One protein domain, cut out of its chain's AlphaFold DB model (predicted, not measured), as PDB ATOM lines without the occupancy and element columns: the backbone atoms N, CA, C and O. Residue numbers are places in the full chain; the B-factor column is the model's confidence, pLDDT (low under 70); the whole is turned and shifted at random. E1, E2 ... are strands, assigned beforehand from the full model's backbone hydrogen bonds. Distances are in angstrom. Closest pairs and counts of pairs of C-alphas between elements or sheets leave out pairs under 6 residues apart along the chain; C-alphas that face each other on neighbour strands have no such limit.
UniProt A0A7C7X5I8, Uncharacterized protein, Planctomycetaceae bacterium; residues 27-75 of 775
ATOM      1  N   PRO A  27     -25.774 -21.769 -37.305       45.47
ATOM      2  CA  PRO A  27     -25.146 -20.460 -37.269       45.47
ATOM      3  C   PRO A  27     -23.671 -20.619 -36.891       45.47
ATOM      4  O   PRO A  27     -23.308 -20.776 -35.727       45.47
ATOM      5  N   PHE A  28     -22.789 -20.533 -37.877       53.03
ATOM      6  CA  PHE A  28     -21.417 -20.100 -37.638       53.03
ATOM      7  C   PHE A  28     -21.443 -18.574 -37.513       53.03
ATOM      8  O   PHE A  28     -22.274 -17.919 -38.147       53.03
ATOM      9  N   ARG A  29     -20.544 -17.967 -36.723       52.50
ATOM     10  CA  ARG A  29     -20.406 -16.498 -36.717       52.50
ATOM     11  C   ARG A  29     -20.273 -16.036 -38.175       52.50
ATOM     12  O   ARG A  29     -19.269 -16.345 -38.813       52.50
ATOM     13  N   ARG A  30     -21.279 -15.310 -38.679       57.88
ATOM     14  CA  ARG A  30     -21.367 -14.760 -40.043       57.88
ATOM     15  C   ARG A  30     -21.707 -15.724 -41.199       57.88
ATOM     16  O   ARG A  30     -21.665 -15.283 -42.348       57.88
ATOM     17  N   LEU A  31     -22.048 -16.995 -40.947       65.25
ATOM     18  CA  LEU A  31     -22.442 -17.969 -41.984       65.25
ATOM     19  C   LEU A  31     -23.521 -18.944 -41.470       65.25
ATOM     20  O   LEU A  31     -23.307 -19.635 -40.482       65.25
ATOM     21  N   GLY A  32     -24.655 -19.039 -42.160       68.69
ATOM     22  CA  GLY A  32     -25.706 -20.031 -41.946       68.69
ATOM     23  C   GLY A  32     -25.741 -21.074 -43.063       68.69
ATOM     24  O   GLY A  32     -25.687 -20.732 -44.242       68.69
ATOM     25  N   LEU A  33     -25.866 -22.350 -42.708       70.44
ATOM     26  CA  LEU A  33     -26.110 -23.438 -43.662       70.44
ATOM     27  C   LEU A  33     -27.510 -24.002 -43.446       70.44
ATOM     28  O   LEU A  33     -27.903 -24.228 -42.303       70.44
ATOM     29  N   GLN A  34     -28.241 -24.248 -44.529       71.25
ATOM     30  CA  GLN A  34     -29.543 -24.909 -44.520       71.25
ATOM     31  C   GLN A  34     -29.593 -25.926 -45.660       71.25
ATOM     32  O   GLN A  34     -29.188 -25.629 -46.778       71.25
ATOM     33  N   ILE A  35     -30.107 -27.126 -45.403       66.62
ATOM     34  CA  ILE A  35     -30.237 -28.170 -46.425       66.62
ATOM     35  C   ILE A  35     -31.712 -28.487 -46.621       66.62
ATOM     36  O   ILE A  35     -32.403 -28.900 -45.695       66.62
ATOM     37  N   ASP A  36     -32.189 -28.290 -47.845       69.25
ATOM     38  CA  ASP A  36     -33.511 -28.712 -48.286       69.25
ATOM     39  C   ASP A  36     -33.392 -30.092 -48.935       69.25
ATOM     40  O   ASP A  36     -33.076 -30.232 -50.120       69.25
ATOM     41  N   VAL A  37     -33.642 -31.120 -48.129       63.09
ATOM     42  CA  VAL A  37     -33.578 -32.530 -48.532       63.09
ATOM     43  C   VAL A  37     -34.629 -32.861 -49.599       63.09
ATOM     44  O   VAL A  37     -34.369 -33.678 -50.478       63.09
ATOM     45  N   ARG A  38     -35.796 -32.198 -49.583       60.69
ATOM     46  CA  ARG A  38     -36.886 -32.456 -50.543       60.69
ATOM     47  C   ARG A  38     -36.557 -31.927 -51.933       60.69
ATOM     48  O   ARG A  38     -36.976 -32.513 -52.925       60.69
ATOM     49  N   ARG A  39     -35.825 -30.812 -52.003       62.16
ATOM     50  CA  ARG A  39     -35.387 -30.195 -53.266       62.16
ATOM     51  C   ARG A  39     -33.948 -30.539 -53.645       62.16
ATOM     52  O   ARG A  39     -33.498 -30.109 -54.703       62.16
ATOM     53  N   GLY A  40     -33.224 -31.267 -52.793       66.12
ATOM     54  CA  GLY A  40     -31.811 -31.589 -52.986       66.12
ATOM     55  C   GLY A  40     -30.908 -30.349 -53.017       66.12
ATOM     56  O   GLY A  40     -29.965 -30.306 -53.806       66.12
ATOM     57  N   LYS A  41     -31.205 -29.314 -52.216       67.94
ATOM     58  CA  LYS A  41     -30.470 -28.035 -52.225       67.94
ATOM     59  C   LYS A  41     -29.711 -27.799 -50.920       67.94
ATOM     60  O   LYS A  41     -30.274 -27.940 -49.843       67.94
ATOM     61  N   LEU A  42     -28.460 -27.352 -51.027       74.62
ATOM     62  CA  LEU A  42     -27.720 -26.709 -49.938       74.62
ATOM     63  C   LEU A  42     -27.834 -25.191 -50.117       74.62
ATOM     64  O   LEU A  42     -27.379 -24.646 -51.119       74.62
ATOM     65  N   ILE A  43     -28.447 -24.525 -49.150       75.06
ATOM     66  CA  ILE A  43     -28.556 -23.074 -49.046       75.06
ATOM     67  C   ILE A  43     -27.465 -22.598 -48.090       75.06
ATOM     68  O   ILE A  43     -27.345 -23.077 -46.962       75.06
ATOM     69  N   VAL A  44     -26.666 -21.644 -48.556       75.50
ATOM     70  CA  VAL A  44     -25.599 -21.015 -47.781       75.50
ATOM     71  C   VAL A  44     -25.944 -19.539 -47.645       75.50
ATOM     72  O   VAL A  44     -25.963 -18.813 -48.635       75.50
ATOM     73  N   ALA A  45     -26.240 -19.101 -46.428       74.75
ATOM     74  CA  ALA A  45     -26.404 -17.700 -46.078       74.75
ATOM     75  C   ALA A  45     -25.093 -17.196 -45.473       74.75
ATOM     76  O   ALA A  45     -24.536 -17.836 -44.591       74.75
ATOM     77  N   ALA A  46     -24.591 -16.052 -45.917       71.94
ATOM     78  CA  ALA A  46     -23.389 -15.440 -45.363       71.94
ATOM     79  C   ALA A  46     -23.657 -13.960 -45.095       71.94
ATOM     80  O   ALA A  46     -24.340 -13.308 -45.885       71.94
ATOM     81  N   GLU A  47     -23.098 -13.410 -44.017       73.69
ATOM     82  CA  GLU A  47     -23.021 -11.955 -43.891       73.69
ATOM     83  C   GLU A  47     -22.138 -11.386 -45.008       73.69
ATOM     84  O   GLU A  47     -21.215 -12.036 -45.517       73.69
ATOM     85  N   ARG A  48     -22.396 -10.129 -45.374       68.25
ATOM     86  CA  ARG A  48     -21.583  -9.413 -46.357       68.25
ATOM     87  C   ARG A  48     -20.116  -9.426 -45.904       68.25
ATOM     88  O   ARG A  48     -19.818  -9.090 -44.762       68.25
ATOM     89  N   ASN A  49     -19.205  -9.795 -46.805       67.62
ATOM     90  CA  ASN A  49     -17.757  -9.908 -46.556       67.62
ATOM     91  C   ASN A  49     -17.320 -11.063 -45.631       67.62
ATOM     92  O   ASN A  49     -16.219 -11.013 -45.075       67.62
ATOM     93  N   ALA A  50     -18.130 -12.114 -45.467       70.88
ATOM     94  CA  ALA A  50     -17.661 -13.340 -44.826       70.88
ATOM     95  C   ALA A  50     -16.399 -13.870 -45.539       70.88
ATOM     96  O   ALA A  50     -16.405 -14.092 -46.747       70.88
ATOM     97  N   ARG A  51     -15.310 -14.067 -44.782       71.56
ATOM     98  CA  ARG A  51     -14.029 -14.604 -45.287       71.56
ATOM     99  C   ARG A  51     -13.827 -16.094 -44.971       71.56
ATOM    100  O   ARG A  51     -12.788 -16.662 -45.293       71.56
ATOM    101  N   LEU A  52     -14.803 -16.722 -44.315       72.75
ATOM    102  CA  LEU A  52     -14.696 -18.098 -43.840       72.75
ATOM    103  C   LEU A  52     -14.739 -19.085 -45.014       72.75
ATOM    104  O   LEU A  52     -15.645 -19.029 -45.841       72.75
ATOM    105  N   SER A  53     -13.787 -20.017 -45.037       76.19
ATOM    106  CA  SER A  53     -13.840 -21.213 -45.881       76.19
ATOM    107  C   SER A  53     -14.003 -22.445 -45.000       76.19
ATOM    108  O   SER A  53     -13.348 -22.545 -43.965       76.19
ATOM    109  N   LEU A  54     -14.864 -23.382 -45.392       78.69
ATOM    110  CA  LEU A  54     -15.099 -24.621 -44.652       78.69
ATOM    111  C   LEU A  54     -15.440 -25.773 -45.593       78.69
ATOM    112  O   LEU A  54     -15.837 -25.559 -46.737       78.69
ATOM    113  N   THR A  55     -15.323 -27.004 -45.105       81.31
ATOM    114  CA  THR A  55     -15.690 -28.202 -45.864       81.31
ATOM    115  C   THR A  55     -16.839 -28.923 -45.167       81.31
ATOM    116  O   THR A  55     -16.717 -29.313 -44.010       81.31
ATOM    117  N   VAL A  56     -17.943 -29.116 -45.882       78.75
ATOM    118  CA  VAL A  56     -19.124 -29.867 -45.449       78.75
ATOM    119  C   VAL A  56     -19.047 -31.287 -46.001       78.75
ATOM    120  O   VAL A  56     -18.810 -31.482 -47.194       78.75
ATOM    121  N   ARG A  57     -19.276 -32.289 -45.153       82.19
ATOM    122  CA  ARG A  57     -19.433 -33.689 -45.563       82.19
ATOM    123  C   ARG A  57     -20.919 -34.036 -45.575       82.19
ATOM    124  O   ARG A  57     -21.567 -33.994 -44.536       82.19
ATOM    125  N   LEU A  58     -21.441 -34.385 -46.743       77.00
ATOM    126  CA  LEU A  58     -22.797 -34.901 -46.913       77.00
ATOM    127  C   LEU A  58     -22.739 -36.417 -47.086       77.00
ATOM    128  O   LEU A  58     -21.919 -36.915 -47.861       77.00
ATOM    129  N   GLU A  59     -23.619 -37.146 -46.408       80.12
ATOM    130  CA  GLU A  59     -23.778 -38.583 -46.599       80.12
ATOM    131  C   GLU A  59     -25.250 -38.940 -46.815       80.12
ATOM    132  O   GLU A  59     -26.167 -38.323 -46.286       80.12
ATOM    133  N   VAL A  60     -25.509 -39.948 -47.631       74.50
ATOM    134  CA  VAL A  60     -26.843 -40.528 -47.786       74.50
ATOM    135  C   VAL A  60     -26.770 -41.920 -47.209       74.50
ATOM    136  O   VAL A  60     -25.867 -42.666 -47.583       74.50
ATOM    137  N   HIS A  61     -27.677 -42.276 -46.301       72.19
ATOM    138  CA  HIS A  61     -27.676 -43.593 -45.672       72.19
ATOM    139  C   HIS A  61     -28.986 -44.336 -45.934       72.19
ATOM    140  O   HIS A  61     -30.067 -43.763 -46.062       72.19
ATOM    141  N   ARG A  62     -28.896 -45.660 -45.957       75.12
ATOM    142  CA  ARG A  62     -30.051 -46.552 -45.876       75.12
ATOM    143  C   ARG A  62     -29.784 -47.531 -44.744       75.12
ATOM    144  O   ARG A  62     -28.952 -48.424 -44.868       75.12
ATOM    145  N   GLY A  63     -30.447 -47.313 -43.610       79.06
ATOM    146  CA  GLY A  63     -30.092 -47.983 -42.357       79.06
ATOM    147  C   GLY A  63     -28.702 -47.550 -41.880       79.06
ATOM    148  O   GLY A  63     -28.412 -46.359 -41.855       79.06
ATOM    149  N   ALA A  64     -27.845 -48.514 -41.535       80.88
ATOM    150  CA  ALA A  64     -26.456 -48.270 -41.128       80.88
ATOM    151  C   ALA A  64     -25.474 -48.145 -42.312       80.88
ATOM    152  O   ALA A  64     -24.273 -47.964 -42.113       80.88
ATOM    153  N   THR A  65     -25.954 -48.291 -43.550       74.44
ATOM    154  CA  THR A  65     -25.107 -48.290 -44.744       74.44
ATOM    155  C   THR A  65     -25.075 -46.908 -45.383       74.44
ATOM    156  O   THR A  65     -26.111 -46.395 -45.805       74.44
ATOM    157  N   VAL A  66     -23.875 -46.341 -45.532       78.75
ATOM    158  CA  VAL A  66     -23.636 -45.149 -46.358       78.75
ATOM    159  C   VAL A  66     -23.804 -45.538 -47.829       78.75
ATOM    160  O   VAL A  66     -22.997 -46.285 -48.375       78.75
ATOM    161  N   LEU A  67     -24.847 -45.027 -48.476       77.81
ATOM    162  CA  LEU A  67     -25.098 -45.204 -49.906       77.81
ATOM    163  C   LEU A  67     -24.241 -44.270 -50.758       77.81
ATOM    164  O   LEU A  67     -23.756 -44.656 -51.819       77.81
ATOM    165  N   GLN A  68     -24.073 -43.026 -50.310       80.25
ATOM    166  CA  GLN A  68     -23.341 -42.011 -51.057       80.25
ATOM    167  C   GLN A  68     -22.674 -41.028 -50.106       80.25
ATOM    168  O   GLN A  68     -23.196 -40.724 -49.036       80.25
ATOM    169  N   LYS A  69     -21.517 -40.509 -50.510       83.62
ATOM    170  CA  LYS A  69     -20.768 -39.500 -49.766       83.62
ATOM    171  C   LYS A  69     -20.327 -38.395 -50.711       83.62
ATOM    172  O   LYS A  69     -19.847 -38.672 -51.809       83.62
ATOM    173  N   GLN A  70     -20.437 -37.152 -50.259       81.75
ATOM    174  CA  GLN A  70     -19.958 -35.982 -50.979       81.75
ATOM    175  C   GLN A  70     -19.248 -35.023 -50.025       81.75
ATOM    176  O   GLN A  70     -19.710 -34.763 -48.918       81.75
ATOM    177  N   MET A  71     -18.117 -34.479 -50.467       82.00
ATOM    178  CA  MET A  71     -17.415 -33.399 -49.777       82.00
ATOM    179  C   MET A  71     -17.661 -32.100 -50.543       82.00
ATOM    180  O   MET A  71     -17.427 -32.046 -51.750       82.00
ATOM    181  N   ILE A  72     -18.130 -31.064 -49.856       80.12
ATOM    182  CA  ILE A  72     -18.411 -29.747 -50.426       80.12
ATOM    183  C   ILE A  72     -17.522 -28.726 -49.734       80.12
ATOM    184  O   ILE A  72     -17.649 -28.501 -48.536       80.12
ATOM    185  N   ARG A  73     -16.644 -28.074 -50.491       81.12
ATOM    186  CA  ARG A  73     -15.892 -26.917 -50.003       81.12
ATOM    187  C   ARG A  73     -16.712 -25.653 -50.239       81.12
ATOM    188  O   ARG A  73     -17.084 -25.362 -51.372       81.12
ATOM    189  N   LEU A  74     -16.962 -24.912 -49.172       79.31
ATOM    190  CA  LEU A  74     -17.536 -23.576 -49.184       79.31
ATOM    191  C   LEU A  74     -16.410 -22.572 -48.968       79.31
ATOM    192  O   LEU A  74     -15.584 -22.744 -48.074       79.31
ATOM    193  N   GLN A  75     -16.368 -21.536 -49.792       79.56
ATOM    194  CA  GLN A  75     -15.405 -20.451 -49.667       79.56
ATOM    195  C   GLN A  75     -16.010 -19.160 -50.222       79.56
ATOM    196  O   GLN A  75     -16.915 -19.236 -51.060       79.56
TER     197      GLN A  75
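Overview. This is residues 27 to 75 of the 775 residues of an uncharacterized protein of Planctomycetaceae bacterium (UniProt A0A7C7X5I8). Two separate strand hairpins, a longer one of E3 and E4 and a shorter one of E1 and E2, have a gap between them and are joined at their open ends by the link of residues 47 to 53. Their turns point roughly the same way, and residues 36 to 41, at the turn of the shorter hairpin, stick out free. The printed part has 49 residues with no named helix and four named strands, in the order E1, E2, E3, E4, and its class is all strand. There are two sheets of two strands, E3 - E4 and E1 - E2, each antiparallel. The whole is loose, with a radius of gyration of the C-alphas of 12.9 A, and only just elongated, spanning 39 by 20 by 14 A.

Arrangement. E3, residues 54 to 62, and E4, residues 65 to 74, form a hairpin of antiparallel neighbours at 162 degrees between their directions. N 56 and O 72 are within hydrogen-bond range at 2.7 A, and N 62 and O 65 at 2.9 A. E4 bends by 52 degrees at residue 68, where O 60 is within hydrogen-bond range of N 67 at 2.7 A and of N 68 at 3.3 A. E1, residues 31 to 36, and E2, residues 41 to 46, form the other hairpin, antiparallel at 164 degrees. Their C-alphas 31 and 46 face each other at 4.3 A; N 32 and O 45 are within hydrogen-bond range at 2.7 A, and N 36 and O 41 at 2.8 A. E1 is apart from E3 and from E4, and E2 is apart from both as well. Residues 27 to 28 pair with residues 31 to 32 of E1, antiparallel.

Along the chain. E3 is 26.6 A long from first to last C-alpha, beginning at C-alpha 54 (-15.099, -24.621, -44.652). E4, with 10 residues the longest strand, measures 26.2 A and ends at C-alpha 74 (-17.536, -23.576, -49.184). E1 begins at C-alpha 31 (-22.442, -17.969, -41.984) and measures 16.7 A; E2 measures 16.0 A.

Size, cuts and confidence. The C-alphas of Asn 49 and Gly 63 are the two farthest apart, at 40.2 A, and those of Pro 27 and Gln 75, the first and last printed, are 15.8 A apart. The printed part has no cut. The links E1 to E2 and E3 to E4 are tight, and the link E2 to E3, 7 residues, is short but not tight. The mean pLDDT of the printed part is 72.5, and 15 residues are under 70: residues 27 to 32, 35 to 41 and 48 to 49.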